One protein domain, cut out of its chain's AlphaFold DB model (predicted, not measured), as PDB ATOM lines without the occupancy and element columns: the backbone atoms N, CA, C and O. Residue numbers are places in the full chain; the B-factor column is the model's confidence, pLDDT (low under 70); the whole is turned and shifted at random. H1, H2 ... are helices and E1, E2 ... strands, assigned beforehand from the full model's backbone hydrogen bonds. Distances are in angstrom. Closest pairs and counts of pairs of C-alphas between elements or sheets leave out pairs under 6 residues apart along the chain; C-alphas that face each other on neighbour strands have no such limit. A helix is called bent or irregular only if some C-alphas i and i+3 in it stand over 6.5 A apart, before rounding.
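This is residues 472 to 665 of the 769 residues of an uncharacterized protein of Symbiodinium microadriaticum (UniProt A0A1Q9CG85). Two groups of crossed helices make a mostly helical body: H1, H3 and H4 pack on H2, with H5 at H4, while H7 and H9 pack on H6, and H2 meets H6 to join the groups. A small hairpin of two antiparallel strands, E1 and E2, lies apart from most helices, and residues 635 to 640, of which 638 to 640 belong to H8, stick out. The printed part has 194 residues with nine named helices and two named strands, in the order H1 H2 E1 E2 H3 H4 H5 H6 H7 H8 H9. It is compact, with a radius of gyration of the C-alphas of 16.9 A and spans of 48 by 41 by 29 A.

H1, residues 472 to 482, touches H2, residues 488 to 502, at a steep tilt of 49 degrees, opposite ways; their closest C-alphas, of Thr 481 and Arg 491, are 4.3 A apart. E1, residues 509 to 511, and E2, residues 527 to 529, form an antiparallel hairpin, with N 509 and O 529 within hydrogen-bond range at 2.8 A. H3, residues 541 to 551, touches H2, closest at the C-alphas of Gly 495 and Phe 545, 5.0 A. H4, residues 579 to 592, touches H2 with residues 585 to 589 alone, closest at the C-alphas of Asp 490 and Val 589, 6.7 A. H5, residues 597 to 600, touches H4, closest at the C-alphas of Arg 587 and Val 600, 5.8 A. H2 touches H6, residues 605 to 618, with residues 497 to 502 alone, closest at the C-alphas of Val 501 and Cys 608, 4.5 A. H6 is irregular, but only just: C-alphas 609 and 612 are 6.9 A apart. H7, residues 623 to 628, forms a helical hairpin with H6; they only just touch, with 3 pairs of C-alphas within 8 A, the closest those of Leu 613 and Arg 626, 6.6 A. H8, residues 638 to 643, touches no helix. H9, residues 649 to 663, touches H6, about perpendicular at 85 degrees, closest at the C-alphas of Thr 616 and Val 658, 6.4 A. Every O i to N i+4 pair is within hydrogen-bond range in H1, H2, H3, H4, H7, H8 and H9, and 7 of 10 are in H6; H5 is too short for such a pair.

H1 begins at C-alpha 472 (90.943, -77.220, -28.863) and H9 ends at C-alpha 663 (85.365, -84.724, -24.388). From first to last C-alpha, H2 measures 20.6 A, H4 20.0 A, H6 20.9 A and H9 20.7 A.

The C-alphas of Glu 485 and Glu 636, the two farthest apart, are 50.2 A apart. The printed part has no cut. The links E1 to E2, E2 to H3 and H3 to H4 are long. The mean pLDDT of the printed part is 77.7; among the residues under 70 are 503 to 530 and 633 to 647.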
ATOM      1  N   GLU A 472      91.023 -78.583 -29.405       92.88
ATOM      2  CA  GLU A 472      90.943 -77.220 -28.863       92.88
ATOM      3  C   GLU A 472      90.405 -76.203 -29.874       92.88
ATOM      4  O   GLU A 472      89.513 -75.424 -29.540       92.88
ATOM      5  N   MET A 473      90.878 -76.238 -31.127       94.69
ATOM      6  CA  MET A 473      90.356 -75.370 -32.191       94.69
ATOM      7  C   MET A 473      88.866 -75.625 -32.444       94.69
ATOM      8  O   MET A 473      88.110 -74.681 -32.669       94.69
ATOM      9  N   VAL A 474      88.418 -76.884 -32.388       93.56
ATOM     10  CA  VAL A 474      86.995 -77.228 -32.550       93.56
ATOM     11  C   VAL A 474      86.169 -76.758 -31.346       93.56
ATOM     12  O   VAL A 474      85.143 -76.109 -31.542       93.56
ATOM     13  N   VAL A 475      86.648 -76.966 -30.114       94.12
ATOM     14  CA  VAL A 475      86.014 -76.447 -28.885       94.12
ATOM     15  C   VAL A 475      85.916 -74.919 -28.904       94.12
ATOM     16  O   VAL A 475      84.893 -74.368 -28.497       94.12
ATOM     17  N   ALA A 476      86.945 -74.218 -29.385       94.00
ATOM     18  CA  ALA A 476      86.942 -72.762 -29.493       94.00
ATOM     19  C   ALA A 476      85.928 -72.261 -30.537       94.00
ATOM     20  O   ALA A 476      85.187 -71.319 -30.256       94.00
ATOM     21  N   LEU A 477      85.820 -72.924 -31.696       94.06
ATOM     22  CA  LEU A 477      84.801 -72.610 -32.706       94.06
ATOM     23  C   LEU A 477      83.372 -72.881 -32.195       94.06
ATOM     24  O   LEU A 477      82.481 -72.063 -32.423       94.06
ATOM     25  N   GLU A 478      83.143 -73.978 -31.466       93.50
ATOM     26  CA  GLU A 478      81.852 -74.254 -30.813       93.50
ATOM     27  C   GLU A 478      81.496 -73.177 -29.776       93.50
ATOM     28  O   GLU A 478      80.392 -72.625 -29.807       93.50
ATOM     29  N   LYS A 479      82.442 -72.828 -28.889       93.69
ATOM     30  CA  LYS A 479      82.268 -71.769 -27.880       93.69
ATOM     31  C   LYS A 479      81.971 -70.416 -28.525       93.69
ATOM     32  O   LYS A 479      81.042 -69.751 -28.077       93.69
ATOM     33  N   LEU A 480      82.699 -70.043 -29.582       93.94
ATOM     34  CA  LEU A 480      82.467 -68.810 -30.337       93.94
ATOM     35  C   LEU A 480      81.064 -68.785 -30.944       93.94
ATOM     36  O   LEU A 480      80.347 -67.810 -30.764       93.94
ATOM     37  N   THR A 481      80.643 -69.871 -31.596       92.56
ATOM     38  CA  THR A 481      79.299 -70.000 -32.190       92.56
ATOM     39  C   THR A 481      78.191 -69.743 -31.155       92.56
ATOM     40  O   THR A 481      77.196 -69.077 -31.454       92.56
ATOM     41  N   CYS A 482      78.397 -70.223 -29.924       91.62
ATOM     42  CA  CYS A 482      77.486 -70.049 -28.791       91.62
ATOM     43  C   CYS A 482      77.620 -68.701 -28.056       91.62
ATOM     44  O   CYS A 482      76.798 -68.425 -27.186       91.62
ATOM     45  N   ASN A 483      78.649 -67.891 -28.321       91.44
ATOM     46  CA  ASN A 483      78.869 -66.647 -27.584       91.44
ATOM     47  C   ASN A 483      77.912 -65.558 -28.089       91.44
ATOM     48  O   ASN A 483      78.082 -65.062 -29.198       91.44
ATOM     49  N   ALA A 484      76.923 -65.175 -27.280       85.69
ATOM     50  CA  ALA A 484      75.943 -64.154 -27.648       85.69
ATOM     51  C   ALA A 484      76.580 -62.782 -27.949       85.69
ATOM     52  O   ALA A 484      76.116 -62.096 -28.857       85.69
ATOM     53  N   GLU A 485      77.658 -62.437 -27.242       87.06
ATOM     54  CA  GLU A 485      78.367 -61.151 -27.324       87.06
ATOM     55  C   GLU A 485      79.326 -61.063 -28.525       87.06
ATOM     56  O   GLU A 485      79.778 -59.979 -28.891       87.06
ATOM     57  N   ALA A 486      79.652 -62.196 -29.157       89.19
ATOM     58  CA  ALA A 486      80.545 -62.217 -30.310       89.19
ATOM     59  C   ALA A 486      79.847 -61.709 -31.592       89.19
ATOM     60  O   ALA A 486      78.643 -61.930 -31.765       89.19
ATOM     61  N   PRO A 487      80.591 -61.107 -32.546       88.44
ATOM     62  CA  PRO A 487      80.029 -60.632 -33.808       88.44
ATOM     63  C   PRO A 487      79.231 -61.720 -34.537       88.44
ATOM     64  O   PRO A 487      79.734 -62.819 -34.788       88.44
ATOM     65  N   ALA A 488      77.991 -61.408 -34.924       85.50
ATOM     66  CA  ALA A 488      77.074 -62.377 -35.532       85.50
ATOM     67  C   ALA A 488      77.667 -63.058 -36.785       85.50
ATOM     68  O   ALA A 488      77.513 -64.265 -36.971       85.50
ATOM     69  N   LEU A 489      78.443 -62.317 -37.586       86.00
ATOM     70  CA  LEU A 489      79.150 -62.852 -38.751       86.00
ATOM     71  C   LEU A 489      80.195 -63.918 -38.380       86.00
ATOM     72  O   LEU A 489      80.246 -64.968 -39.021       86.00
ATOM     73  N   ASP A 490      80.998 -63.690 -37.340       89.00
ATOM     74  CA  ASP A 490      82.033 -64.640 -36.915       89.00
ATOM     75  C   ASP A 490      81.406 -65.902 -36.317       89.00
ATOM     76  O   ASP A 490      81.890 -67.008 -36.559       89.00
ATOM     77  N   ARG A 491      80.260 -65.760 -35.639       92.06
ATOM     78  CA  ARG A 491      79.435 -66.881 -35.162       92.06
ATOM     79  C   ARG A 491      78.855 -67.710 -36.313       92.06
ATOM     80  O   ARG A 491      78.890 -68.938 -36.247       92.06
ATOM     81  N   VAL A 492      78.384 -67.072 -37.393       89.38
ATOM     82  CA  VAL A 492      77.950 -67.766 -38.625       89.38
ATOM     83  C   VAL A 492      79.117 -68.515 -39.275       89.38
ATOM     84  O   VAL A 492      78.975 -69.679 -39.655       89.38
ATOM     85  N   ILE A 493      80.282 -67.877 -39.392       89.88
ATOM     86  CA  ILE A 493      81.471 -68.489 -39.995       89.88
ATOM     87  C   ILE A 493      81.955 -69.677 -39.146       89.88
ATOM     88  O   ILE A 493      82.205 -70.756 -39.692       89.88
ATOM     89  N   ALA A 494      82.039 -69.514 -37.824       91.62
ATOM     90  CA  ALA A 494      82.431 -70.566 -36.894       91.62
ATOM     91  C   ALA A 494      81.456 -71.751 -36.935       91.62
ATOM     92  O   ALA A 494      81.888 -72.877 -37.185       91.62
ATOM     93  N   GLY A 495      80.149 -71.497 -36.809       90.56
ATOM     94  CA  GLY A 495      79.118 -72.536 -36.832       90.56
ATOM     95  C   GLY A 495      79.081 -73.319 -38.147       90.56
ATOM     96  O   GLY A 495      78.896 -74.536 -38.138       90.56
ATOM     97  N   PHE A 496      79.378 -72.674 -39.281       90.44
ATOM     98  CA  PHE A 496      79.544 -73.378 -40.554       90.44
ATOM     99  C   PHE A 496      80.779 -74.295 -40.577       90.44
ATOM    100  O   PHE A 496      80.720 -75.397 -41.129       90.44
ATOM    101  N   PHE A 497      81.904 -73.893 -39.977       91.69
ATOM    102  CA  PHE A 497      83.079 -74.769 -39.891       91.69
ATOM    103  C   PHE A 497      82.898 -75.914 -38.894       91.69
ATOM    104  O   PHE A 497      83.345 -77.025 -39.189       91.69
ATOM    105  N   VAL A 498      82.181 -75.681 -37.794       90.56
ATOM    106  CA  VAL A 498      81.724 -76.728 -36.870       90.56
ATOM    107  C   VAL A 498      80.826 -77.728 -37.614       90.56
ATOM    108  O   VAL A 498      81.119 -78.923 -37.612       90.56
ATOM    109  N   LEU A 499      79.844 -77.257 -38.394       88.06
ATOM    110  CA  LEU A 499      79.030 -78.103 -39.277       88.06
ATOM    111  C   LEU A 499      79.889 -78.904 -40.282       88.06
ATOM    112  O   LEU A 499      79.640 -80.087 -40.508       88.06
ATOM    113  N   LEU A 500      80.945 -78.328 -40.867       86.81
ATOM    114  CA  LEU A 500      81.847 -79.066 -41.773       86.81
ATOM    115  C   LEU A 500      82.738 -80.110 -41.072       86.81
ATOM    116  O   LEU A 500      83.138 -81.086 -41.715       86.81
ATOM    117  N   VAL A 501      83.056 -79.931 -39.786       87.44
ATOM    118  CA  VAL A 501      83.701 -80.968 -38.958       87.44
ATOM    119  C   VAL A 501      82.701 -82.082 -38.648       87.44
ATOM    120  O   VAL A 501      83.003 -83.265 -38.835       87.44
ATOM    121  N   PHE A 502      81.495 -81.698 -38.240       83.94
ATOM    122  CA  PHE A 502      80.506 -82.578 -37.634       83.94
ATOM    123  C   PHE A 502      79.421 -83.117 -38.551       83.94
ATOM    124  O   PHE A 502      78.627 -83.886 -38.047       83.94
ATOM    125  N   SER A 503      79.378 -82.787 -39.844       69.81
ATOM    126  CA  SER A 503      78.347 -83.197 -40.831       69.81
ATOM    127  C   SER A 503      78.270 -84.713 -41.098       69.81
ATOM    128  O   SER A 503      78.411 -85.166 -42.231       69.81
ATOM    129  N   ARG A 504      78.089 -85.495 -40.027       64.44
ATOM    130  CA  ARG A 504      77.905 -86.939 -39.891       64.44
ATOM    131  C   ARG A 504      77.068 -87.323 -38.617       64.44
ATOM    132  O   ARG A 504      77.493 -88.219 -37.898       64.44
ATOM    133  N   GLY A 505      75.959 -86.639 -38.266       45.97
ATOM    134  CA  GLY A 505      75.053 -86.932 -37.103       45.97
ATOM    135  C   GLY A 505      73.646 -86.259 -36.992       45.97
ATOM    136  O   GLY A 505      73.002 -85.990 -37.983       45.97
ATOM    137  N   TYR A 506      73.088 -85.999 -35.807       44.22
ATOM    138  CA  TYR A 506      71.646 -85.655 -35.624       44.22
ATOM    139  C   TYR A 506      71.127 -84.239 -36.028       44.22
ATOM    140  O   TYR A 506      70.375 -83.626 -35.271       44.22
ATOM    141  N   VAL A 507      71.470 -83.712 -37.207       45.91
ATOM    142  CA  VAL A 507      70.921 -82.447 -37.768       45.91
ATOM    143  C   VAL A 507      70.732 -82.621 -39.271       45.91
ATOM    144  O   VAL A 507      71.727 -82.635 -39.991       45.91
ATOM    145  N   GLU A 508      69.486 -82.766 -39.721       50.78
ATOM    146  CA  GLU A 508      69.139 -83.113 -41.105       50.78
ATOM    147  C   GLU A 508      69.034 -81.887 -42.036       50.78
ATOM    148  O   GLU A 508      68.453 -80.864 -41.670       50.78
ATOM    149  N   ALA A 509      69.600 -81.980 -43.245       55.44
ATOM    150  CA  ALA A 509      69.478 -80.976 -44.302       55.44
ATOM    151  C   ALA A 509      69.682 -81.570 -45.710       55.44
ATOM    152  O   ALA A 509      70.664 -82.272 -45.969       55.44
ATOM    153  N   ASP A 510      68.807 -81.190 -46.641       53.12
ATOM    154  CA  ASP A 510      68.826 -81.615 -48.043       53.12
ATOM    155  C   ASP A 510      69.826 -80.823 -48.903       53.12
ATOM    156  O   ASP A 510      69.733 -79.599 -49.040       53.12
ATOM    157  N   VAL A 511      70.770 -81.513 -49.561       54.41
ATOM    158  CA  VAL A 511      71.754 -80.869 -50.456       54.41
ATOM    159  C   VAL A 511      71.723 -81.435 -51.877       54.41
ATOM    160  O   VAL A 511      72.190 -82.543 -52.134       54.41
ATOM    161  N   ALA A 512      71.249 -80.620 -52.827       46.00
ATOM    162  CA  ALA A 512      71.048 -80.996 -54.236       46.00
ATOM    163  C   ALA A 512      72.317 -81.000 -55.117       46.00
ATOM    164  O   ALA A 512      72.339 -81.608 -56.186       46.00
ATOM    165  N   ARG A 513      73.384 -80.278 -54.736       53.34
ATOM    166  CA  ARG A 513      74.612 -80.157 -55.550       53.34
ATOM    167  C   ARG A 513      75.860 -80.376 -54.705       53.34
ATOM    168  O   ARG A 513      76.275 -79.496 -53.956       53.34
ATOM    169  N   THR A 514      76.517 -81.523 -54.880       53.34
ATOM    170  CA  THR A 514      77.801 -81.824 -54.226       53.34
ATOM    171  C   THR A 514      78.880 -82.205 -55.236       53.34
ATOM    172  O   THR A 514      78.612 -82.807 -56.273       53.34
ATOM    173  N   LYS A 515      80.151 -81.929 -54.910       44.09
ATOM    174  CA  LYS A 515      81.310 -82.331 -55.735       44.09
ATOM    175  C   LYS A 515      81.450 -83.859 -55.893       44.09
ATOM    176  O   LYS A 515      82.192 -84.306 -56.757       44.09
ATOM    177  N   ALA A 516      80.762 -84.650 -55.064       38.59
ATOM    178  CA  ALA A 516      80.759 -86.113 -55.110       38.59
ATOM    179  C   ALA A 516      79.606 -86.709 -55.950       38.59
ATOM    180  O   ALA A 516      79.576 -87.924 -56.169       38.59
ATOM    181  N   ALA A 517      78.680 -85.877 -56.442       46.22
ATOM    182  CA  ALA A 517      77.581 -86.266 -57.324       46.22
ATOM    183  C   ALA A 517      78.061 -86.458 -58.776       46.22
ATOM    184  O   ALA A 517      77.738 -85.690 -59.683       46.22
ATOM    185  N   TYR A 518      78.892 -87.480 -58.995       37.69
ATOM    186  CA  TYR A 518      79.429 -87.808 -60.320       37.69
ATOM    187  C   TYR A 518      78.422 -88.550 -61.219       37.69
ATOM    188  O   TYR A 518      78.513 -88.437 -62.438       37.69
ATOM    189  N   THR A 519      77.458 -89.278 -60.646       47.09
ATOM    190  CA  THR A 519      76.381 -89.966 -61.382       47.09
ATOM    191  C   THR A 519      75.140 -89.080 -61.502       47.09
ATOM    192  O   THR A 519      74.890 -88.271 -60.611       47.09
ATOM    193  N   LEU A 520      74.346 -89.238 -62.575       42.06
ATOM    194  CA  LEU A 520      73.082 -88.499 -62.751       42.06
ATOM    195  C   LEU A 520      72.142 -88.704 -61.553       42.06
ATOM    196  O   LEU A 520      71.665 -87.740 -60.975       42.06
ATOM    197  N   GLU A 521      72.001 -89.955 -61.124       48.38
ATOM    198  CA  GLU A 521      71.228 -90.396 -59.958       48.38
ATOM    199  C   GLU A 521      71.588 -89.618 -58.674       48.38
ATOM    200  O   GLU A 521      70.713 -89.142 -57.962       48.38
ATOM    201  N   ARG A 522      72.883 -89.373 -58.410       50.12
ATOM    202  CA  ARG A 522      73.337 -88.563 -57.259       50.12
ATOM    203  C   ARG A 522      73.209 -87.049 -57.460       50.12
ATOM    204  O   ARG A 522      73.486 -86.306 -56.525       50.12
ATOM    205  N   LYS A 523      72.864 -86.584 -58.664       49.97
ATOM    206  CA  LYS A 523      72.505 -85.181 -58.949       49.97
ATOM    207  C   LYS A 523      70.991 -84.949 -58.869       49.97
ATOM    208  O   LYS A 523      70.578 -83.799 -58.805       49.97
ATOM    209  N   THR A 524      70.190 -86.017 -58.896       47.00
ATOM    210  CA  THR A 524      68.721 -85.995 -58.779       47.00
ATOM    211  C   THR A 524      68.213 -86.459 -57.412       47.00
ATOM    212  O   THR A 524      67.011 -86.465 -57.189       47.00
ATOM    213  N   MET A 525      69.107 -86.844 -56.498       50.81
ATOM    214  CA  MET A 525      68.798 -87.159 -55.101       50.81
ATOM    215  C   MET A 525      69.475 -86.142 -54.186       50.81
ATOM    216  O   MET A 525      70.629 -85.771 -54.421       50.81
ATOM    217  N   PHE A 526      68.785 -85.727 -53.126       54.75
ATOM    218  CA  PHE A 526      69.412 -84.964 -52.056       54.75
ATOM    219  C   PHE A 526      70.413 -85.845 -51.301       54.75
ATOM    220  O   PHE A 526      70.180 -87.033 -51.075       54.75
ATOM    221  N   LEU A 527      71.554 -85.265 -50.925       60.56
ATOM    222  CA  LEU A 527      72.428 -85.877 -49.932       60.56
ATOM    223  C   LEU A 527      71.934 -85.435 -48.548       60.56
ATOM    224  O   LEU A 527      72.070 -84.238 -48.275       60.56
ATOM    225  N   PRO A 528      71.428 -86.340 -47.687       60.19
ATOM    226  CA  PRO A 528      71.121 -85.987 -46.310       60.19
ATOM    227  C   PRO A 528      72.435 -85.632 -45.611       60.19
ATOM    228  O   PRO A 528      73.299 -86.487 -45.387       60.19
ATOM    229  N   ILE A 529      72.614 -84.343 -45.321       65.75
ATOM    230  CA  ILE A 529      73.586 -83.892 -44.332       65.75
ATOM    231  C   ILE A 529      72.923 -84.006 -42.977       65.75
ATOM    232  O   ILE A 529      71.753 -83.717 -42.810       65.75
ATOM    233  N   VAL A 530      73.712 -84.488 -42.046       66.44
ATOM    234  CA  VAL A 530      73.346 -85.103 -40.781       66.44
ATOM    235  C   VAL A 530      74.478 -84.536 -39.882       66.44
ATOM    236  O   VAL A 530      75.606 -84.732 -40.291       66.44
ATOM    237  N   ALA A 531      74.337 -83.806 -38.747       72.56
ATOM    238  CA  ALA A 531      75.459 -83.443 -37.815       72.56
ATOM    239  C   ALA A 531      75.189 -83.602 -36.278       72.56
ATOM    240  O   ALA A 531      74.115 -83.197 -35.852       72.56
ATOM    241  N   PRO A 532      76.085 -84.136 -35.394       75.88
ATOM    242  CA  PRO A 532      75.806 -84.221 -33.950       75.88
ATOM    243  C   PRO A 532      75.637 -82.851 -33.280       75.88
ATOM    244  O   PRO A 532      76.515 -81.993 -33.369       75.88
ATOM    245  N   ARG A 533      74.530 -82.678 -32.550       76.69
ATOM    246  CA  ARG A 533      74.177 -81.425 -31.862       76.69
ATOM    247  C   ARG A 533      75.105 -81.080 -30.689       76.69
ATOM    248  O   ARG A 533      75.411 -79.914 -30.486       76.69
ATOM    249  N   ASN A 534      75.619 -82.093 -29.988       80.25
ATOM    250  CA  ASN A 534      76.564 -81.921 -28.881       80.25
ATOM    251  C   ASN A 534      77.982 -82.285 -29.349       80.25
ATOM    252  O   ASN A 534      78.304 -83.464 -29.510       80.25
ATOM    253  N   GLY A 535      78.809 -81.263 -29.579       82.69
ATOM    254  CA  GLY A 535      80.199 -81.397 -30.025       82.69
ATOM    255  C   GLY A 535      81.180 -81.728 -28.893       82.69
ATOM    256  O   GLY A 535      80.825 -82.378 -27.902       82.69
ATOM    257  N   LEU A 536      82.424 -81.271 -29.015       87.88
ATOM    258  CA  LEU A 536      83.455 -81.466 -27.992       87.88
ATOM    259  C   LEU A 536      83.275 -80.547 -26.778       87.88
ATOM    260  O   LEU A 536      83.610 -80.945 -25.670       87.88
ATOM    261  N   SER A 537      82.709 -79.350 -26.940       86.06
ATOM    262  CA  SER A 537      82.459 -78.422 -25.824       86.06
ATOM    263  C   SER A 537      81.252 -78.806 -24.959       86.06
ATOM    264  O   SER A 537      81.022 -78.182 -23.924       86.06
ATOM    265  N   GLY A 538      80.446 -79.777 -25.407       81.69
ATOM    266  CA  GLY A 538      79.171 -80.152 -24.788       81.69
ATOM    267  C   GLY A 538      78.031 -79.144 -24.997       81.69
ATOM    268  O   GLY A 538      76.915 -79.413 -24.564       81.69
ATOM    269  N   ARG A 539      78.278 -78.005 -25.662       84.00
ATOM    270  CA  ARG A 539      77.271 -76.965 -25.928       84.00
ATOM    271  C   ARG A 539      76.467 -77.255 -27.198       84.00
ATOM    272  O   ARG A 539      76.984 -77.852 -28.145       84.00
ATOM    273  N   ASP A 540      75.236 -76.747 -27.237       86.12
ATOM    274  CA  ASP A 540      74.376 -76.746 -28.427       86.12
ATOM    275  C   ASP A 540      74.835 -75.677 -29.434       86.12
ATOM    276  O   ASP A 540      74.264 -74.590 -29.571       86.12
ATOM    277  N   TRP A 541      75.916 -75.996 -30.142       89.88
ATOM    278  CA  TRP A 541      76.491 -75.132 -31.171       89.88
ATOM    279  C   TRP A 541      75.517 -74.877 -32.329       89.88
ATOM    280  O   TRP A 541      75.625 -73.846 -32.995       89.88
ATOM    281  N   PHE A 542      74.558 -75.779 -32.573       88.00
ATOM    282  CA  PHE A 542      73.604 -75.630 -33.666       88.00
ATOM    283  C   PHE A 542      72.558 -74.554 -33.363       88.00
ATOM    284  O   PHE A 542      72.293 -73.723 -34.232       88.00
ATOM    285  N   ALA A 543      72.029 -74.491 -32.136       87.94
ATOM    286  CA  ALA A 543      71.156 -73.388 -31.723       87.94
ATOM    287  C   ALA A 543      71.876 -72.028 -31.821       87.94
ATOM    288  O   ALA A 543      71.333 -71.074 -32.383       87.94
ATOM    289  N   GLY A 544      73.136 -71.959 -31.370       89.25
ATOM    290  CA  GLY A 544      73.972 -70.759 -31.510       89.25
ATOM    291  C   GLY A 544      74.203 -70.342 -32.970       89.25
ATOM    292  O   GLY A 544      74.153 -69.149 -33.282       89.25
ATOM    293  N   PHE A 545      74.398 -71.315 -33.868       90.38
ATOM    294  CA  PHE A 545      74.563 -71.102 -35.309       90.38
ATOM    295  C   PHE A 545      73.263 -70.639 -35.980       90.38
ATOM    296  O   PHE A 545      73.299 -69.700 -36.773       90.38
ATOM    297  N   ALA A 546      72.124 -71.255 -35.653       87.94
ATOM    298  CA  ALA A 546      70.817 -70.874 -36.186       87.94
ATOM    299  C   ALA A 546      70.474 -69.418 -35.833       87.94
ATOM    300  O   ALA A 546      70.252 -68.613 -36.738       87.94
ATOM    301  N   ALA A 547      70.574 -69.055 -34.549       89.25
ATOM    302  CA  ALA A 547      70.348 -67.688 -34.080       89.25
ATOM    303  C   ALA A 547      71.313 -66.675 -34.729       89.25
ATOM    304  O   ALA A 547      70.913 -65.575 -35.101       89.25
ATOM    305  N   ALA A 548      72.586 -67.042 -34.927       90.00
ATOM    306  CA  ALA A 548      73.552 -66.172 -35.599       90.00
ATOM    307  C   ALA A 548      73.236 -65.958 -37.093       90.00
ATOM    308  O   ALA A 548      73.460 -64.861 -37.611       90.00
ATOM    309  N   ARG A 549      72.711 -66.978 -37.792       90.38
ATOM    310  CA  ARG A 549      72.289 -66.866 -39.203       90.38
ATOM    311  C   ARG A 549      71.076 -65.959 -39.360       90.38
ATOM    312  O   ARG A 549      71.072 -65.145 -40.280       90.38
ATOM    313  N   GLU A 550      70.102 -66.092 -38.467       87.88
ATOM    314  CA  GLU A 550      68.911 -65.243 -38.408       87.88
ATOM    315  C   GLU A 550      69.298 -63.784 -38.129       87.88
ATOM    316  O   GLU A 550      69.033 -62.913 -38.956       87.88
ATOM    317  N   ALA A 551      70.063 -63.533 -37.059       86.50
ATOM    318  CA  ALA A 551      70.556 -62.198 -36.707       86.50
ATOM    319  C   ALA A 551      71.443 -61.552 -37.792       86.50
ATOM    320  O   ALA A 551      71.519 -60.329 -37.885       86.50
ATOM    321  N   SER A 552      72.113 -62.358 -38.625       85.62
ATOM    322  CA  SER A 552      72.932 -61.873 -39.750       85.62
ATOM    323  C   SER A 552      72.173 -61.785 -41.082       85.62
ATOM    324  O   SER A 552      72.798 -61.468 -42.096       85.62
ATOM    325  N   GLY A 553      70.878 -62.124 -41.132       86.56
ATOM    326  CA  GLY A 553      70.085 -62.125 -42.366       86.56
ATOM    327  C   GLY A 553      70.619 -63.065 -43.456       86.56
ATOM    328  O   GLY A 553      70.588 -62.720 -44.639       86.56
ATOM    329  N   VAL A 554      71.177 -64.226 -43.084       85.75
ATOM    330  CA  VAL A 554      71.727 -65.190 -44.056       85.75
ATOM    331  C   VAL A 554      70.586 -65.761 -44.909       85.75
ATOM    332  O   VAL A 554      69.698 -66.401 -44.348       85.75
ATOM    333  N   PRO A 555      70.602 -65.619 -46.248       82.12
ATOM    334  CA  PRO A 555      69.523 -66.118 -47.092       82.12
ATOM    335  C   PRO A 555      69.432 -67.651 -47.035       82.12
ATOM    336  O   PRO A 555      70.432 -68.363 -47.164       82.12
ATOM    337  N   THR A 556      68.211 -68.161 -46.868       78.69
ATOM    338  CA  THR A 556      67.900 -69.595 -46.783       78.69
ATOM    339  C   THR A 556      66.788 -69.970 -47.754       78.69
ATOM    340  O   THR A 556      65.831 -69.219 -47.904       78.69
ATOM    341  N   GLY A 557      66.880 -71.144 -48.377       76.25
ATOM    342  CA  GLY A 557      65.833 -71.671 -49.255       76.25
ATOM    343  C   GLY A 557      66.375 -72.600 -50.346       76.25
ATOM    344  O   GLY A 557      67.593 -72.788 -50.451       76.25
ATOM    345  N   PRO A 558      65.492 -73.188 -51.174       68.94
ATOM    346  CA  PRO A 558      65.886 -74.058 -52.277       68.94
ATOM    347  C   PRO A 558      66.864 -73.371 -53.241       68.94
ATOM    348  O   PRO A 558      66.671 -72.228 -53.644       68.94
ATOM    349  N   GLY A 559      67.932 -74.076 -53.619       68.25
ATOM    350  CA  GLY A 559      68.955 -73.570 -54.544       68.25
ATOM    351  C   GLY A 559      70.012 -72.640 -53.929       68.25
ATOM    352  O   GLY A 559      71.027 -72.393 -54.584       68.25
ATOM    353  N   LEU A 560      69.839 -72.186 -52.683       74.88
ATOM    354  CA  LEU A 560      70.805 -71.341 -51.973       74.88
ATOM    355  C   LEU A 560      71.837 -72.177 -51.182       74.88
ATOM    356  O   LEU A 560      71.527 -73.269 -50.701       74.88
ATOM    357  N   PRO A 561      73.089 -71.702 -51.034       75.88
ATOM    358  CA  PRO A 561      74.133 -72.410 -50.292       75.88
ATOM    359  C   PRO A 561      73.990 -72.258 -48.765       75.88
ATOM    360  O   PRO A 561      73.643 -71.193 -48.267       75.88
ATOM    361  N   LEU A 562      74.382 -73.292 -48.005       77.25
ATOM    362  CA  LEU A 562      74.397 -73.266 -46.528       77.25
ATOM    363  C   LEU A 562      75.246 -72.119 -45.941       77.25
ATOM    364  O   LEU A 562      74.860 -71.525 -44.935       77.25
ATOM    365  N   LEU A 563      76.371 -71.796 -46.591       82.19
ATOM    366  CA  LEU A 563      77.130 -70.563 -46.381       82.19
ATOM    367  C   LEU A 563      77.251 -69.829 -47.724       82.19
ATOM    368  O   LEU A 563      77.985 -70.300 -48.604       82.19
ATOM    369  N   PRO A 564      76.558 -68.697 -47.903       82.69
ATOM    370  CA  PRO A 564      76.731 -67.848 -49.069       82.69
ATOM    371  C   PRO A 564      78.010 -67.004 -48.987       82.69
ATOM    372  O   PRO A 564      78.578 -66.781 -47.918       82.69
ATOM    373  N   ALA A 565      78.501 -66.548 -50.138       83.38
ATOM    374  CA  ALA A 565      79.573 -65.563 -50.202       83.38
ATOM    375  C   ALA A 565      79.062 -64.190 -49.734       83.38
ATOM    376  O   ALA A 565      77.865 -63.916 -49.799       83.38
ATOM    377  N   ARG A 566      79.962 -63.302 -49.305       79.94
ATOM    378  CA  ARG A 566      79.616 -61.897 -49.034       79.94
ATOM    379  C   ARG A 566      79.744 -61.052 -50.299       79.94
ATOM    380  O   ARG A 566      80.649 -61.294 -51.103       79.94
ATOM    381  N   THR A 567      78.862 -60.071 -50.465       70.06
ATOM    382  CA  THR A 567      78.990 -59.017 -51.479       70.06
ATOM    383  C   THR A 567      79.872 -57.878 -50.961       70.06
ATOM    384  O   THR A 567      80.159 -57.778 -49.767       70.06
ATOM    385  N   THR A 568      80.316 -56.999 -51.860       61.62
ATOM    386  CA  THR A 568      81.079 -55.789 -51.510       61.62
ATOM    387  C   THR A 568      80.255 -54.782 -50.701       61.62
ATOM    388  O   THR A 568      80.798 -54.086 -49.853       61.62
ATOM    389  N   SER A 569      78.935 -54.752 -50.899       54.59
ATOM    390  CA  SER A 569      77.956 -53.874 -50.239       54.59
ATOM    391  C   SER A 569      77.415 -54.415 -48.901       54.59
ATOM    392  O   SER A 569      76.245 -54.235 -48.574       54.59
ATOM    393  N   SER A 570      78.251 -55.101 -48.117       59.34
ATOM    394  CA  SER A 570      77.956 -55.722 -46.805       59.34
ATOM    395  C   SER A 570      76.988 -56.925 -46.760       59.34
ATOM    396  O   SER A 570      77.118 -57.729 -45.830       59.34
ATOM    397  N   GLY A 571      76.110 -57.100 -47.752       73.44
ATOM    398  CA  GLY A 571      75.125 -58.190 -47.840       73.44
ATOM    399  C   GLY A 571      75.655 -59.580 -48.246       73.44
ATOM    400  O   GLY A 571      76.857 -59.816 -48.413       73.44
ATOM    401  N   TRP A 572      74.724 -60.526 -48.412       82.00
ATOM    402  CA  TRP A 572      74.986 -61.909 -48.831       82.00
ATOM    403  C   TRP A 572      74.703 -62.111 -50.325       82.00
ATOM    404  O   TRP A 572      73.713 -61.619 -50.859       82.00
ATOM    405  N   ALA A 573      75.559 -62.874 -51.002       81.62
ATOM    406  CA  ALA A 573      75.360 -63.306 -52.383       81.62
ATOM    407  C   ALA A 573      74.520 -64.595 -52.447       81.62
ATOM    408  O   ALA A 573      74.397 -65.320 -51.468       81.62
ATOM    409  N   THR A 574      74.021 -64.956 -53.629       77.88
ATOM    410  CA  THR A 574      73.280 -66.215 -53.862       77.88
ATOM    411  C   THR A 574      74.181 -67.425 -54.165       77.88
ATOM    412  O   THR A 574      73.693 -68.530 -54.391       77.88
ATOM    413  N   VAL A 575      75.508 -67.244 -54.163       77.81
ATOM    414  CA  VAL A 575      76.512 -68.262 -54.537       77.81
ATOM    415  C   VAL A 575      77.473 -68.567 -53.379       77.81
ATOM    416  O   VAL A 575      77.756 -67.673 -52.583       77.81
ATOM    417  N   PRO A 576      78.007 -69.798 -53.252       77.12
ATOM    418  CA  PRO A 576      78.938 -70.147 -52.178       77.12
ATOM    419  C   PRO A 576      80.321 -69.489 -52.364       77.12
ATOM    420  O   PRO A 576      80.755 -69.267 -53.500       77.12
ATOM    421  N   PRO A 577      81.075 -69.229 -51.279       77.81
ATOM    422  CA  PRO A 577      82.415 -68.660 -51.367       77.81
ATOM    423  C   PRO A 577      83.399 -69.624 -52.045       77.81
ATOM    424  O   PRO A 577      83.379 -70.840 -51.827       77.81
ATOM    425  N   LYS A 578      84.340 -69.078 -52.829       79.81
ATOM    426  CA  LYS A 578      85.472 -69.854 -53.370       79.81
ATOM    427  C   LYS A 578      86.251 -70.488 -52.207       79.81
ATOM    428  O   LYS A 578      86.491 -69.841 -51.192       79.81
ATOM    429  N   ALA A 579      86.721 -71.727 -52.369       75.94
ATOM    430  CA  ALA A 579      87.353 -72.491 -51.282       75.94
ATOM    431  C   ALA A 579      88.562 -71.791 -50.619       75.94
ATOM    432  O   ALA A 579      88.808 -72.000 -49.435       75.94
ATOM    433  N   GLY A 580      89.294 -70.948 -51.360       78.81
ATOM    434  CA  GLY A 580      90.364 -70.108 -50.808       78.81
ATOM    435  C   GLY A 580      89.858 -69.000 -49.876       78.81
ATOM    436  O   GLY A 580      90.475 -68.769 -48.843       78.81
ATOM    437  N   VAL A 581      88.710 -68.390 -50.194       79.31
ATOM    438  CA  VAL A 581      88.058 -67.336 -49.393       79.31
ATOM    439  C   VAL A 581      87.501 -67.919 -48.094       79.31
ATOM    440  O   VAL A 581      87.777 -67.407 -47.012       79.31
ATOM    441  N   ALA A 582      86.820 -69.065 -48.175       81.75
ATOM    442  CA  ALA A 582      86.401 -69.801 -46.983       81.75
ATOM    443  C   ALA A 582      87.612 -70.231 -46.125       81.75
ATOM    444  O   ALA A 582      87.578 -70.134 -44.902       81.75
ATOM    445  N   ALA A 583      88.726 -70.641 -46.744       86.38
ATOM    446  CA  ALA A 583      89.952 -70.946 -46.006       86.38
ATOM    447  C   ALA A 583      90.616 -69.704 -45.375       86.38
ATOM    448  O   ALA A 583      91.273 -69.853 -44.349       86.38
ATOM    449  N   SER A 584      90.489 -68.493 -45.930       86.62
ATOM    450  CA  SER A 584      90.895 -67.270 -45.213       86.62
ATOM    451  C   SER A 584      89.966 -66.950 -44.042       86.62
ATOM    452  O   SER A 584      90.477 -66.610 -42.985       86.62
ATOM    453  N   TRP A 585      88.649 -67.143 -44.175       90.25
ATOM    454  CA  TRP A 585      87.698 -66.917 -43.077       90.25
ATOM    455  C   TRP A 585      87.949 -67.844 -41.881       90.25
ATOM    456  O   TRP A 585      88.082 -67.356 -40.765       90.25
ATOM    457  N   LEU A 586      88.131 -69.154 -42.111       90.38
ATOM    458  CA  LEU A 586      88.505 -70.105 -41.050       90.38
ATOM    459  C   LEU A 586      89.765 -69.656 -40.297       90.38
ATOM    460  O   LEU A 586      89.840 -69.755 -39.077       90.38
ATOM    461  N   ARG A 587      90.770 -69.180 -41.039       93.12
ATOM    462  CA  ARG A 587      92.060 -68.793 -40.467       93.12
ATOM    463  C   ARG A 587      91.981 -67.470 -39.708       93.12
ATOM    464  O   ARG A 587      92.532 -67.402 -38.621       93.12
ATOM    465  N   GLY A 588      91.242 -66.484 -40.220       89.31
ATOM    466  CA  GLY A 588      90.979 -65.228 -39.511       89.31
ATOM    467  C   GLY A 588      90.225 -65.445 -38.197       89.31
ATOM    468  O   GLY A 588      90.647 -64.930 -37.169       89.31
ATOM    469  N   VAL A 589      89.184 -66.287 -38.198       91.44
ATOM    470  CA  VAL A 589      88.438 -66.627 -36.972       91.44
ATOM    471  C   VAL A 589      89.329 -67.339 -35.946       91.44
ATOM    472  O   VAL A 589      89.329 -66.964 -34.779       91.44
ATOM    473  N   LEU A 590      90.137 -68.324 -36.357       91.56
ATOM    474  CA  LEU A 590      91.059 -69.002 -35.433       91.56
ATOM    475  C   LEU A 590      92.169 -68.070 -34.909       91.56
ATOM    476  O   LEU A 590      92.549 -68.182 -33.749       91.56
ATOM    477  N   GLN A 591      92.652 -67.123 -35.716       92.31
ATOM    478  CA  GLN A 591      93.594 -66.089 -35.262       92.31
ATOM    479  C   GLN A 591      92.950 -65.142 -34.241       92.31
ATOM    480  O   GLN A 591      93.559 -64.857 -33.214       92.31
ATOM    481  N   GLY A 592      91.703 -64.714 -34.474       87.25
ATOM    482  CA  GLY A 592      90.926 -63.913 -33.518       87.25
ATOM    483  C   GLY A 592      90.620 -64.644 -32.204       87.25
ATOM    484  O   GLY A 592      90.453 -64.005 -31.173       87.25
ATOM    485  N   LEU A 593      90.618 -65.981 -32.222       90.25
ATOM    486  CA  LEU A 593      90.522 -66.843 -31.037       90.25
ATOM    487  C   LEU A 593      91.883 -67.127 -30.363       90.25
ATOM    488  O   LEU A 593      91.944 -67.950 -29.453       90.25
ATOM    489  N   GLY A 594      92.966 -66.471 -30.793       90.62
ATOM    490  CA  GLY A 594      94.290 -66.553 -30.166       90.62
ATOM    491  C   GLY A 594      95.204 -67.679 -30.666       90.62
ATOM    492  O   GLY A 594      96.319 -67.814 -30.166       90.62
ATOM    493  N   PHE A 595      94.797 -68.478 -31.661       93.50
ATOM    494  CA  PHE A 595      95.654 -69.546 -32.190       93.50
ATOM    495  C   PHE A 595      96.785 -68.994 -33.070       93.50
ATOM    496  O   PHE A 595      96.567 -68.182 -33.976       93.50
ATOM    497  N   ALA A 596      98.006 -69.484 -32.847       90.38
ATOM    498  CA  ALA A 596      99.195 -68.966 -33.509       90.38
ATOM    499  C   ALA A 596      99.192 -69.194 -35.033       90.38
ATOM    500  O   ALA A 596      98.774 -70.231 -35.559       90.38
ATOM    501  N   MET A 597      99.761 -68.227 -35.763       86.81
ATOM    502  CA  MET A 597      99.854 -68.237 -37.230       86.81
ATOM    503  C   MET A 597     100.439 -69.533 -37.805       86.81
ATOM    504  O   MET A 597      99.998 -69.975 -38.868       86.81
ATOM    505  N   LYS A 598     101.420 -70.135 -37.118       88.88
ATOM    506  CA  LYS A 598     102.107 -71.367 -37.541       88.88
ATOM    507  C   LYS A 598     101.141 -72.559 -37.659       88.88
ATOM    508  O   LYS A 598     101.195 -73.282 -38.653       88.88
ATOM    509  N   ASP A 599     100.211 -72.688 -36.715       86.94
ATOM    510  CA  ASP A 599      99.281 -73.818 -36.598       86.94
ATOM    511  C   ASP A 599      98.048 -73.607 -37.490       86.94
ATOM    512  O   ASP A 599      97.500 -74.542 -38.078       86.94
ATOM    513  N   VAL A 600      97.658 -72.342 -37.669       89.19
ATOM    514  CA  VAL A 600      96.478 -71.937 -38.442       89.19
ATOM    515  C   VAL A 600      96.757 -71.836 -39.953       89.19
ATOM    516  O   VAL A 600      95.908 -72.204 -40.772       89.19
ATOM    517  N   ALA A 601      97.949 -71.397 -40.374       88.50
ATOM    518  CA  ALA A 601      98.320 -71.255 -41.790       88.50
ATOM    519  C   ALA A 601      98.078 -72.495 -42.692       88.50
ATOM    520  O   ALA A 601      97.587 -72.299 -43.820       88.50
ATOM    521  N   PRO A 602      98.383 -73.749 -42.277       88.69
ATOM    522  CA  PRO A 602      98.173 -74.940 -43.104       88.69
ATOM    523  C   PRO A 602      96.706 -75.381 -43.214       88.69
ATOM    524  O   PRO A 602      96.407 -76.223 -44.070       88.69
ATOM    525  N   LEU A 603      95.789 -74.825 -42.417       89.31
ATOM    526  CA  LEU A 603      94.373 -75.199 -42.414       89.31
ATOM    527  C   LEU A 603      93.609 -74.692 -43.652       89.31
ATOM    528  O   LEU A 603      94.056 -73.828 -44.413       89.31
ATOM    529  N   GLY A 604      92.429 -75.268 -43.872       88.19
ATOM    530  CA  GLY A 604      91.452 -74.831 -44.869       88.19
ATOM    531  C   GLY A 604      90.189 -75.691 -44.829       88.19
ATOM    532  O   GLY A 604      90.098 -76.618 -44.035       88.19
ATOM    533  N   THR A 605      89.228 -75.453 -45.725       82.88
ATOM    534  CA  THR A 605      87.919 -76.152 -45.733       82.88
ATOM    535  C   THR A 605      88.012 -77.688 -45.731       82.88
ATOM    536  O   THR A 605      87.165 -78.371 -45.163       82.88
ATOM    537  N   HIS A 606      89.055 -78.254 -46.346       82.38
ATOM    538  CA  HIS A 606      89.300 -79.700 -46.344       82.38
ATOM    539  C   HIS A 606      89.834 -80.250 -45.010       82.38
ATOM    540  O   HIS A 606      89.652 -81.442 -44.768       82.38
ATOM    541  N   SER A 607      90.435 -79.418 -44.151       87.56
ATOM    542  CA  SER A 607      90.822 -79.797 -42.783       87.56
ATOM    543  C   SER A 607      89.594 -80.179 -41.963       87.56
ATOM    544  O   SER A 607      89.588 -81.246 -41.365       87.56
ATOM    545  N   CYS A 608      88.510 -79.397 -42.052       87.12
ATOM    546  CA  CYS A 608      87.245 -79.678 -41.366       87.12
ATOM    547  C   CYS A 608      86.718 -81.082 -41.706       87.12
ATOM    548  O   CYS A 608      86.470 -81.892 -40.814       87.12
ATOM    549  N   LYS A 609      86.653 -81.436 -43.004       79.38
ATOM    550  CA  LYS A 609      86.230 -82.788 -43.414       79.38
ATOM    551  C   LYS A 609      87.190 -83.876 -42.902       79.38
ATOM    552  O   LYS A 609      86.730 -84.987 -42.641       79.38
ATOM    553  N   ALA A 610      88.488 -83.593 -42.780       85.44
ATOM    554  CA  ALA A 610      89.483 -84.554 -42.306       85.44
ATOM    555  C   ALA A 610      89.424 -84.801 -40.787       85.44
ATOM    556  O   ALA A 610      89.707 -85.920 -40.375       85.44
ATOM    557  N   THR A 611      89.016 -83.815 -39.980       90.81
ATOM    558  CA  THR A 611      89.045 -83.860 -38.505       90.81
ATOM    559  C   THR A 611      88.344 -85.089 -37.912       90.81
ATOM    560  O   THR A 611      89.017 -86.000 -37.432       90.81
ATOM    561  N   ALA A 612      87.015 -85.197 -38.032       87.94
ATOM    562  CA  ALA A 612      86.260 -86.321 -37.460       87.94
ATOM    563  C   ALA A 612      86.647 -87.696 -38.056       87.94
ATOM    564  O   ALA A 612      86.583 -88.717 -37.374       87.94
ATOM    565  N   LEU A 613      87.093 -87.737 -39.321       87.12
ATOM    566  CA  LEU A 613      87.598 -88.968 -39.951       87.12
ATOM    567  C   LEU A 613      88.989 -89.366 -39.443       87.12
ATOM    568  O   LEU A 613      89.323 -90.549 -39.451       87.12
ATOM    569  N   SER A 614      89.798 -88.401 -39.000       89.44
ATOM    570  CA  SER A 614      91.071 -88.677 -38.344       89.44
ATOM    571  C   SER A 614      90.852 -89.170 -36.919       89.44
ATOM    572  O   SER A 614      91.507 -90.129 -36.533       89.44
ATOM    573  N   TRP A 615      89.933 -88.568 -36.160       92.00
ATOM    574  CA  TRP A 615      89.603 -89.000 -34.797       92.00
ATOM    575  C   TRP A 615      89.040 -90.421 -34.761       92.00
ATOM    576  O   TRP A 615      89.579 -91.274 -34.069       92.00
ATOM    577  N   THR A 616      88.046 -90.723 -35.600       90.19
ATOM    578  CA  THR A 616      87.497 -92.088 -35.729       90.19
ATOM    579  C   THR A 616      88.529 -93.112 -36.207       90.19
ATOM    580  O   THR A 616      88.426 -94.285 -35.864       90.19
ATOM    581  N   ALA A 617      89.541 -92.697 -36.981       88.44
ATOM    582  CA  ALA A 617      90.650 -93.571 -37.365       88.44
ATOM    583  C   ALA A 617      91.647 -93.803 -36.218       88.44
ATOM    584  O   ALA A 617      92.115 -94.926 -36.070       88.44
ATOM    585  N   LYS A 618      91.946 -92.774 -35.412       89.44
ATOM    586  CA  LYS A 618      92.797 -92.871 -34.210       89.44
ATOM    587  C   LYS A 618      92.140 -93.717 -33.115       89.44
ATOM    588  O   LYS A 618      92.823 -94.499 -32.475       89.44
ATOM    589  N   PHE A 619      90.815 -93.629 -32.984       90.19
ATOM    590  CA  PHE A 619      90.012 -94.459 -32.081       90.19
ATOM    591  C   PHE A 619      89.918 -95.939 -32.496       90.19
ATOM    592  O   PHE A 619      89.505 -96.775 -31.703       90.19
ATOM    593  N   GLY A 620      90.269 -96.280 -33.742       88.12
ATOM    594  CA  GLY A 620      90.229 -97.663 -34.228       88.12
ATOM    595  C   GLY A 620      88.905 -98.114 -34.857       88.12
ATOM    596  O   GLY A 620      88.734 -99.312 -35.068       88.12
ATOM    597  N   LEU A 621      87.984 -97.206 -35.222       90.06
ATOM    598  CA  LEU A 621      86.762 -97.612 -35.935       90.06
ATOM    599  C   LEU A 621      87.088 -98.301 -37.271       90.06
ATOM    600  O   LEU A 621      88.045 -97.951 -37.980       90.06
ATOM    601  N   ASP A 622      86.249 -99.256 -37.659       87.31
ATOM    602  CA  ASP A 622      86.462-100.063 -38.853       87.31
ATOM    603  C   ASP A 622      86.413 -99.233 -40.156       87.31
ATOM    604  O   ASP A 622      85.964 -98.079 -40.222       87.31
ATOM    605  N   ALA A 623      86.933 -99.822 -41.233       81.81
ATOM    606  CA  ALA A 623      87.041 -99.149 -42.522       81.81
ATOM    607  C   ALA A 623      85.690 -98.944 -43.232       81.81
ATOM    608  O   ALA A 623      85.613 -98.076 -44.101       81.81
ATOM    609  N   SER A 624      84.649 -99.713 -42.900       81.38
ATOM    610  CA  SER A 624      83.299 -99.558 -43.448       81.38
ATOM    611  C   SER A 624      82.583 -98.386 -42.779       81.38
ATOM    612  O   SER A 624      82.204 -97.434 -43.465       81.38
ATOM    613  N   THR A 625      82.537 -98.355 -41.444       82.25
ATOM    614  CA  THR A 625      81.957 -97.247 -40.660       82.25
ATOM    615  C   THR A 625      82.571 -95.902 -41.048       82.25
ATOM    616  O   THR A 625      81.856 -94.955 -41.392       82.25
ATOM    617  N   ARG A 626      83.907 -95.816 -41.125       84.25
ATOM    618  CA  ARG A 626      84.599 -94.590 -41.569       84.25
ATOM    619  C   ARG A 626      84.352 -94.229 -43.037       84.25
ATOM    620  O   ARG A 626      84.424 -93.051 -43.390       84.25
ATOM    621  N   ARG A 627      84.063 -95.206 -43.903       78.62
ATOM    622  CA  ARG A 627      83.720 -94.972 -45.316       78.62
ATOM    623  C   ARG A 627      82.316 -94.375 -45.434       78.62
ATOM    624  O   ARG A 627      82.174 -93.352 -46.113       78.62
ATOM    625  N   THR A 628      81.342 -94.909 -44.699       77.94
ATOM    626  CA  THR A 628      79.968 -94.381 -44.624       77.94
ATOM    627  C   THR A 628      79.952 -92.969 -44.030       77.94
ATOM    628  O   THR A 628      79.449 -92.049 -44.674       77.94
ATOM    629  N   LEU A 629      80.663 -92.736 -42.915       75.81
ATOM    630  CA  LEU A 629      80.936 -91.393 -42.364       75.81
ATOM    631  C   LEU A 629      81.671 -90.456 -43.349       75.81
ATOM    632  O   LEU A 629      81.701 -89.237 -43.181       75.81
ATOM    633  N   GLY A 630      82.312 -90.993 -44.385       73.25
ATOM    634  CA  GLY A 630      82.940 -90.218 -45.453       73.25
ATOM    635  C   GLY A 630      81.976 -89.737 -46.547       73.25
ATOM    636  O   GLY A 630      82.401 -88.930 -47.385       73.25
ATOM    637  N   TYR A 631      80.722 -90.206 -46.546       69.06
ATOM    638  CA  TYR A 631      79.800 -90.237 -47.695       69.06
ATOM    639  C   TYR A 631      80.391 -90.983 -48.902       69.06
ATOM    640  O   TYR A 631      80.278 -90.570 -50.063       69.06
ATOM    641  N   HIS A 632      81.069 -92.092 -48.618       70.00
ATOM    642  CA  HIS A 632      81.579 -93.018 -49.614       70.00
ATOM    643  C   HIS A 632      80.838 -94.354 -49.474       70.00
ATOM    644  O   HIS A 632      80.622 -94.836 -48.373       70.00
ATOM    645  N   SER A 633      80.477 -94.956 -50.603       62.22
ATOM    646  CA  SER A 633      79.932 -96.314 -50.688       62.22
ATOM    647  C   SER A 633      80.848 -97.127 -51.601       62.22
ATOM    648  O   SER A 633      81.470 -96.547 -52.505       62.22
ATOM    649  N   SER A 634      80.942 -98.443 -51.410       54.28
ATOM    650  CA  SER A 634      81.630 -99.309 -52.379       54.28
ATOM    651  C   SER A 634      80.827 -99.413 -53.694       54.28
ATOM    652  O   SER A 634      79.886 -98.641 -53.938       54.28
ATOM    653  N   LYS A 635      81.231-100.314 -54.600       52.41
ATOM    654  CA  LYS A 635      80.393-100.687 -55.750       52.41
ATOM    655  C   LYS A 635      79.342-101.726 -55.353       52.41
ATOM    656  O   LYS A 635      78.224-101.603 -55.845       52.41
ATOM    657  N   GLU A 636      79.678-102.667 -54.468       52.78
ATOM    658  CA  GLU A 636      78.756-103.700 -53.985       52.78
ATOM    659  C   GLU A 636      77.639-103.113 -53.093       52.78
ATOM    660  O   GLU A 636      76.463-103.371 -53.337       52.78
ATOM    661  N   ASP A 637      77.964-102.213 -52.157       51.56
ATOM    662  CA  ASP A 637      77.010-101.636 -51.180       51.56
ATOM    663  C   ASP A 637      75.985-100.659 -51.793       51.56
ATOM    664  O   ASP A 637      75.160-100.072 -51.087       51.56
ATOM    665  N   ARG A 638      76.038-100.412 -53.110       50.84
ATOM    666  CA  ARG A 638      75.168 -99.421 -53.765       50.84
ATOM    667  C   ARG A 638      73.697 -99.783 -53.654       50.84
ATOM    668  O   ARG A 638      72.899 -98.891 -53.403       50.84
ATOM    669  N   MET A 639      73.347-101.060 -53.815       44.16
ATOM    670  CA  MET A 639      71.954-101.494 -53.679       44.16
ATOM    671  C   MET A 639      71.481-101.374 -52.225       44.16
ATOM    672  O   MET A 639      70.381-100.889 -51.982       44.16
ATOM    673  N   THR A 640      72.335-101.701 -51.253       44.06
ATOM    674  CA  THR A 640      72.032-101.588 -49.817       44.06
ATOM    675  C   THR A 640      71.684-100.151 -49.415       44.06
ATOM    676  O   THR A 640      70.705 -99.925 -48.707       44.06
ATOM    677  N   HIS A 641      72.422 -99.160 -49.929       49.94
ATOM    678  CA  HIS A 641      72.131 -97.738 -49.699       49.94
ATOM    679  C   HIS A 641      70.933 -97.187 -50.493       49.94
ATOM    680  O   HIS A 641      70.417 -96.140 -50.123       49.94
ATOM    681  N   VAL A 642      70.488 -97.852 -51.565       42.19
ATOM    682  CA  VAL A 642      69.283 -97.452 -52.323       42.19
ATOM    683  C   VAL A 642      67.994 -97.861 -51.594       42.19
ATOM    684  O   VAL A 642      66.972 -97.203 -51.764       42.19
ATOM    685  N   TYR A 643      68.040 -98.894 -50.744       40.25
ATOM    686  CA  TYR A 643      66.879 -99.361 -49.969       40.25
ATOM    687  C   TYR A 643      66.919 -99.000 -48.474       40.25
ATOM    688  O   TYR A 643      65.872 -98.945 -47.829       40.25
ATOM    689  N   SER A 644      68.096 -98.733 -47.899       49.53
ATOM    690  CA  SER A 644      68.219 -98.343 -46.491       49.53
ATOM    691  C   SER A 644      67.973 -96.840 -46.303       49.53
ATOM    692  O   SER A 644      68.853 -96.020 -46.562       49.53
ATOM    693  N   ARG A 645      66.772 -96.493 -45.814       51.31
ATOM    694  CA  ARG A 645      66.354 -95.105 -45.525       51.31
ATOM    695  C   ARG A 645      67.235 -94.391 -44.490       51.31
ATOM    696  O   ARG A 645      67.331 -93.176 -44.539       51.31
ATOM    697  N   ASP A 646      67.885 -95.134 -43.592       65.75
ATOM    698  CA  ASP A 646      68.759 -94.594 -42.542       65.75
ATOM    699  C   ASP A 646      70.051 -95.422 -42.394       65.75
ATOM    700  O   ASP A 646      70.395 -95.970 -41.346       65.75
ATOM    701  N   ALA A 647      70.796 -95.538 -43.496       67.62
ATOM    702  CA  ALA A 647      72.080 -96.245 -43.515       67.62
ATOM    703  C   ALA A 647      73.191 -95.548 -42.701       67.62
ATOM    704  O   ALA A 647      74.295 -96.087 -42.581       67.62
ATOM    705  N   ILE A 648      72.949 -94.329 -42.206       74.19
ATOM    706  CA  ILE A 648      73.965 -93.488 -41.569       74.19
ATOM    707  C   ILE A 648      73.878 -93.527 -40.037       74.19
ATOM    708  O   ILE A 648      74.928 -93.451 -39.401       74.19
ATOM    709  N   ALA A 649      72.702 -93.741 -39.426       76.88
ATOM    710  CA  ALA A 649      72.537 -93.657 -37.969       76.88
ATOM    711  C   ALA A 649      73.430 -94.586 -37.128       76.88
ATOM    712  O   ALA A 649      73.841 -94.197 -36.036       76.88
ATOM    713  N   ALA A 650      73.761 -95.796 -37.591       81.75
ATOM    714  CA  ALA A 650      74.700 -96.655 -36.858       81.75
ATOM    715  C   ALA A 650      76.129 -96.056 -36.841       81.75
ATOM    716  O   ALA A 650      76.640 -95.799 -35.750       81.75
ATOM    717  N   PRO A 651      76.737 -95.703 -37.992       83.94
ATOM    718  CA  PRO A 651      77.978 -94.930 -38.021       83.94
ATOM    719  C   PRO A 651      77.948 -93.600 -37.245       83.94
ATOM    720  O   PRO A 651      78.958 -93.229 -36.646       83.94
ATOM    721  N   VAL A 652      76.812 -92.887 -37.227       80.81
ATOM    722  CA  VAL A 652      76.622 -91.661 -36.420       80.81
ATOM    723  C   VAL A 652      76.837 -91.934 -34.929       80.81
ATOM    724  O   VAL A 652      77.539 -91.167 -34.270       80.81
ATOM    725  N   ARG A 653      76.246 -93.012 -34.394       85.25
ATOM    726  CA  ARG A 653      76.374 -93.371 -32.970       85.25
ATOM    727  C   ARG A 653      77.822 -93.659 -32.588       85.25
ATOM    728  O   ARG A 653      78.281 -93.165 -31.560       85.25
ATOM    729  N   GLU A 654      78.569 -94.353 -33.445       88.44
ATOM    730  CA  GLU A 654      80.004 -94.570 -33.224       88.44
ATOM    731  C   GLU A 654      80.807 -93.261 -33.270       88.44
ATOM    732  O   GLU A 654      81.695 -93.056 -32.443       88.44
ATOM    733  N   LEU A 655      80.475 -92.314 -34.158       87.50
ATOM    734  CA  LEU A 655      81.095 -90.985 -34.107       87.50
ATOM    735  C   LEU A 655      80.767 -90.256 -32.793       87.50
ATOM    736  O   LEU A 655      81.660 -89.646 -32.209       87.50
ATOM    737  N   GLN A 656      79.525 -90.321 -32.306       87.44
ATOM    738  CA  GLN A 656      79.150 -89.711 -31.027       87.44
ATOM    739  C   GLN A 656      79.926 -90.326 -29.855       87.44
ATOM    740  O   GLN A 656      80.394 -89.577 -28.999       87.44
ATOM    741  N   ARG A 657      80.132 -91.650 -29.846       89.81
ATOM    742  CA  ARG A 657      81.001 -92.330 -28.873       89.81
ATOM    743  C   ARG A 657      82.416 -91.748 -28.896       89.81
ATOM    744  O   ARG A 657      82.898 -91.307 -27.859       89.81
ATOM    745  N   VAL A 658      83.036 -91.642 -30.074       90.44
ATOM    746  CA  VAL A 658      84.378 -91.041 -30.230       90.44
ATOM    747  C   VAL A 658      84.433 -89.600 -29.707       90.44
ATOM    748  O   VAL A 658      85.393 -89.232 -29.035       90.44
ATOM    749  N   LEU A 659      83.415 -88.777 -29.975       90.38
ATOM    750  CA  LEU A 659      83.366 -87.398 -29.469       90.38
ATOM    751  C   LEU A 659      83.217 -87.329 -27.942       90.38
ATOM    752  O   LEU A 659      83.773 -86.421 -27.327       90.38
ATOM    753  N   THR A 660      82.502 -88.274 -27.331       89.19
ATOM    754  CA  THR A 660      82.369 -88.386 -25.872       89.19
ATOM    755  C   THR A 660      83.700 -88.779 -25.219       89.19
ATOM    756  O   THR A 660      84.138 -88.101 -24.296       89.19
ATOM    757  N   GLU A 661      84.409 -89.773 -25.761       90.25
ATOM    758  CA  GLU A 661      85.732 -90.196 -25.266       90.25
ATOM    759  C   GLU A 661      86.797 -89.084 -25.352       90.25
ATOM    760  O   GLU A 661      87.649 -88.958 -24.469       90.25
ATOM    761  N   ILE A 662      86.725 -88.238 -26.388       91.38
ATOM    762  CA  ILE A 662      87.591 -87.057 -26.530       91.38
ATOM    763  C   ILE A 662      87.193 -85.956 -25.538       91.38
ATOM    764  O   ILE A 662      88.059 -85.346 -24.909       91.38
ATOM    765  N   ARG A 663      85.887 -85.704 -25.360       89.00
ATOM    766  CA  ARG A 663      85.365 -84.724 -24.388       89.00
ATOM    767  C   ARG A 663      85.781 -85.069 -22.959       89.00
ATOM    768  O   ARG A 663      86.167 -84.184 -22.202       89.00
ATOM    769  N   GLU A 664      85.735 -86.352 -22.614       86.56
ATOM    770  CA  GLU A 664      86.101 -86.883 -21.296       86.56
ATOM    771  C   GLU A 664      87.616 -87.128 -21.149       86.56
ATOM    772  O   GLU A 664      88.057 -87.708 -20.162       86.56
ATOM    773  N   LYS A 665      88.428 -86.655 -22.110       85.56
ATOM    774  CA  LYS A 665      89.905 -86.696 -22.126       85.56
ATOM    775  C   LYS A 665      90.545 -88.093 -22.038       85.56
ATOM    776  O   LYS A 665      91.771 -88.174 -21.974       85.56
TER     777      LYS A 665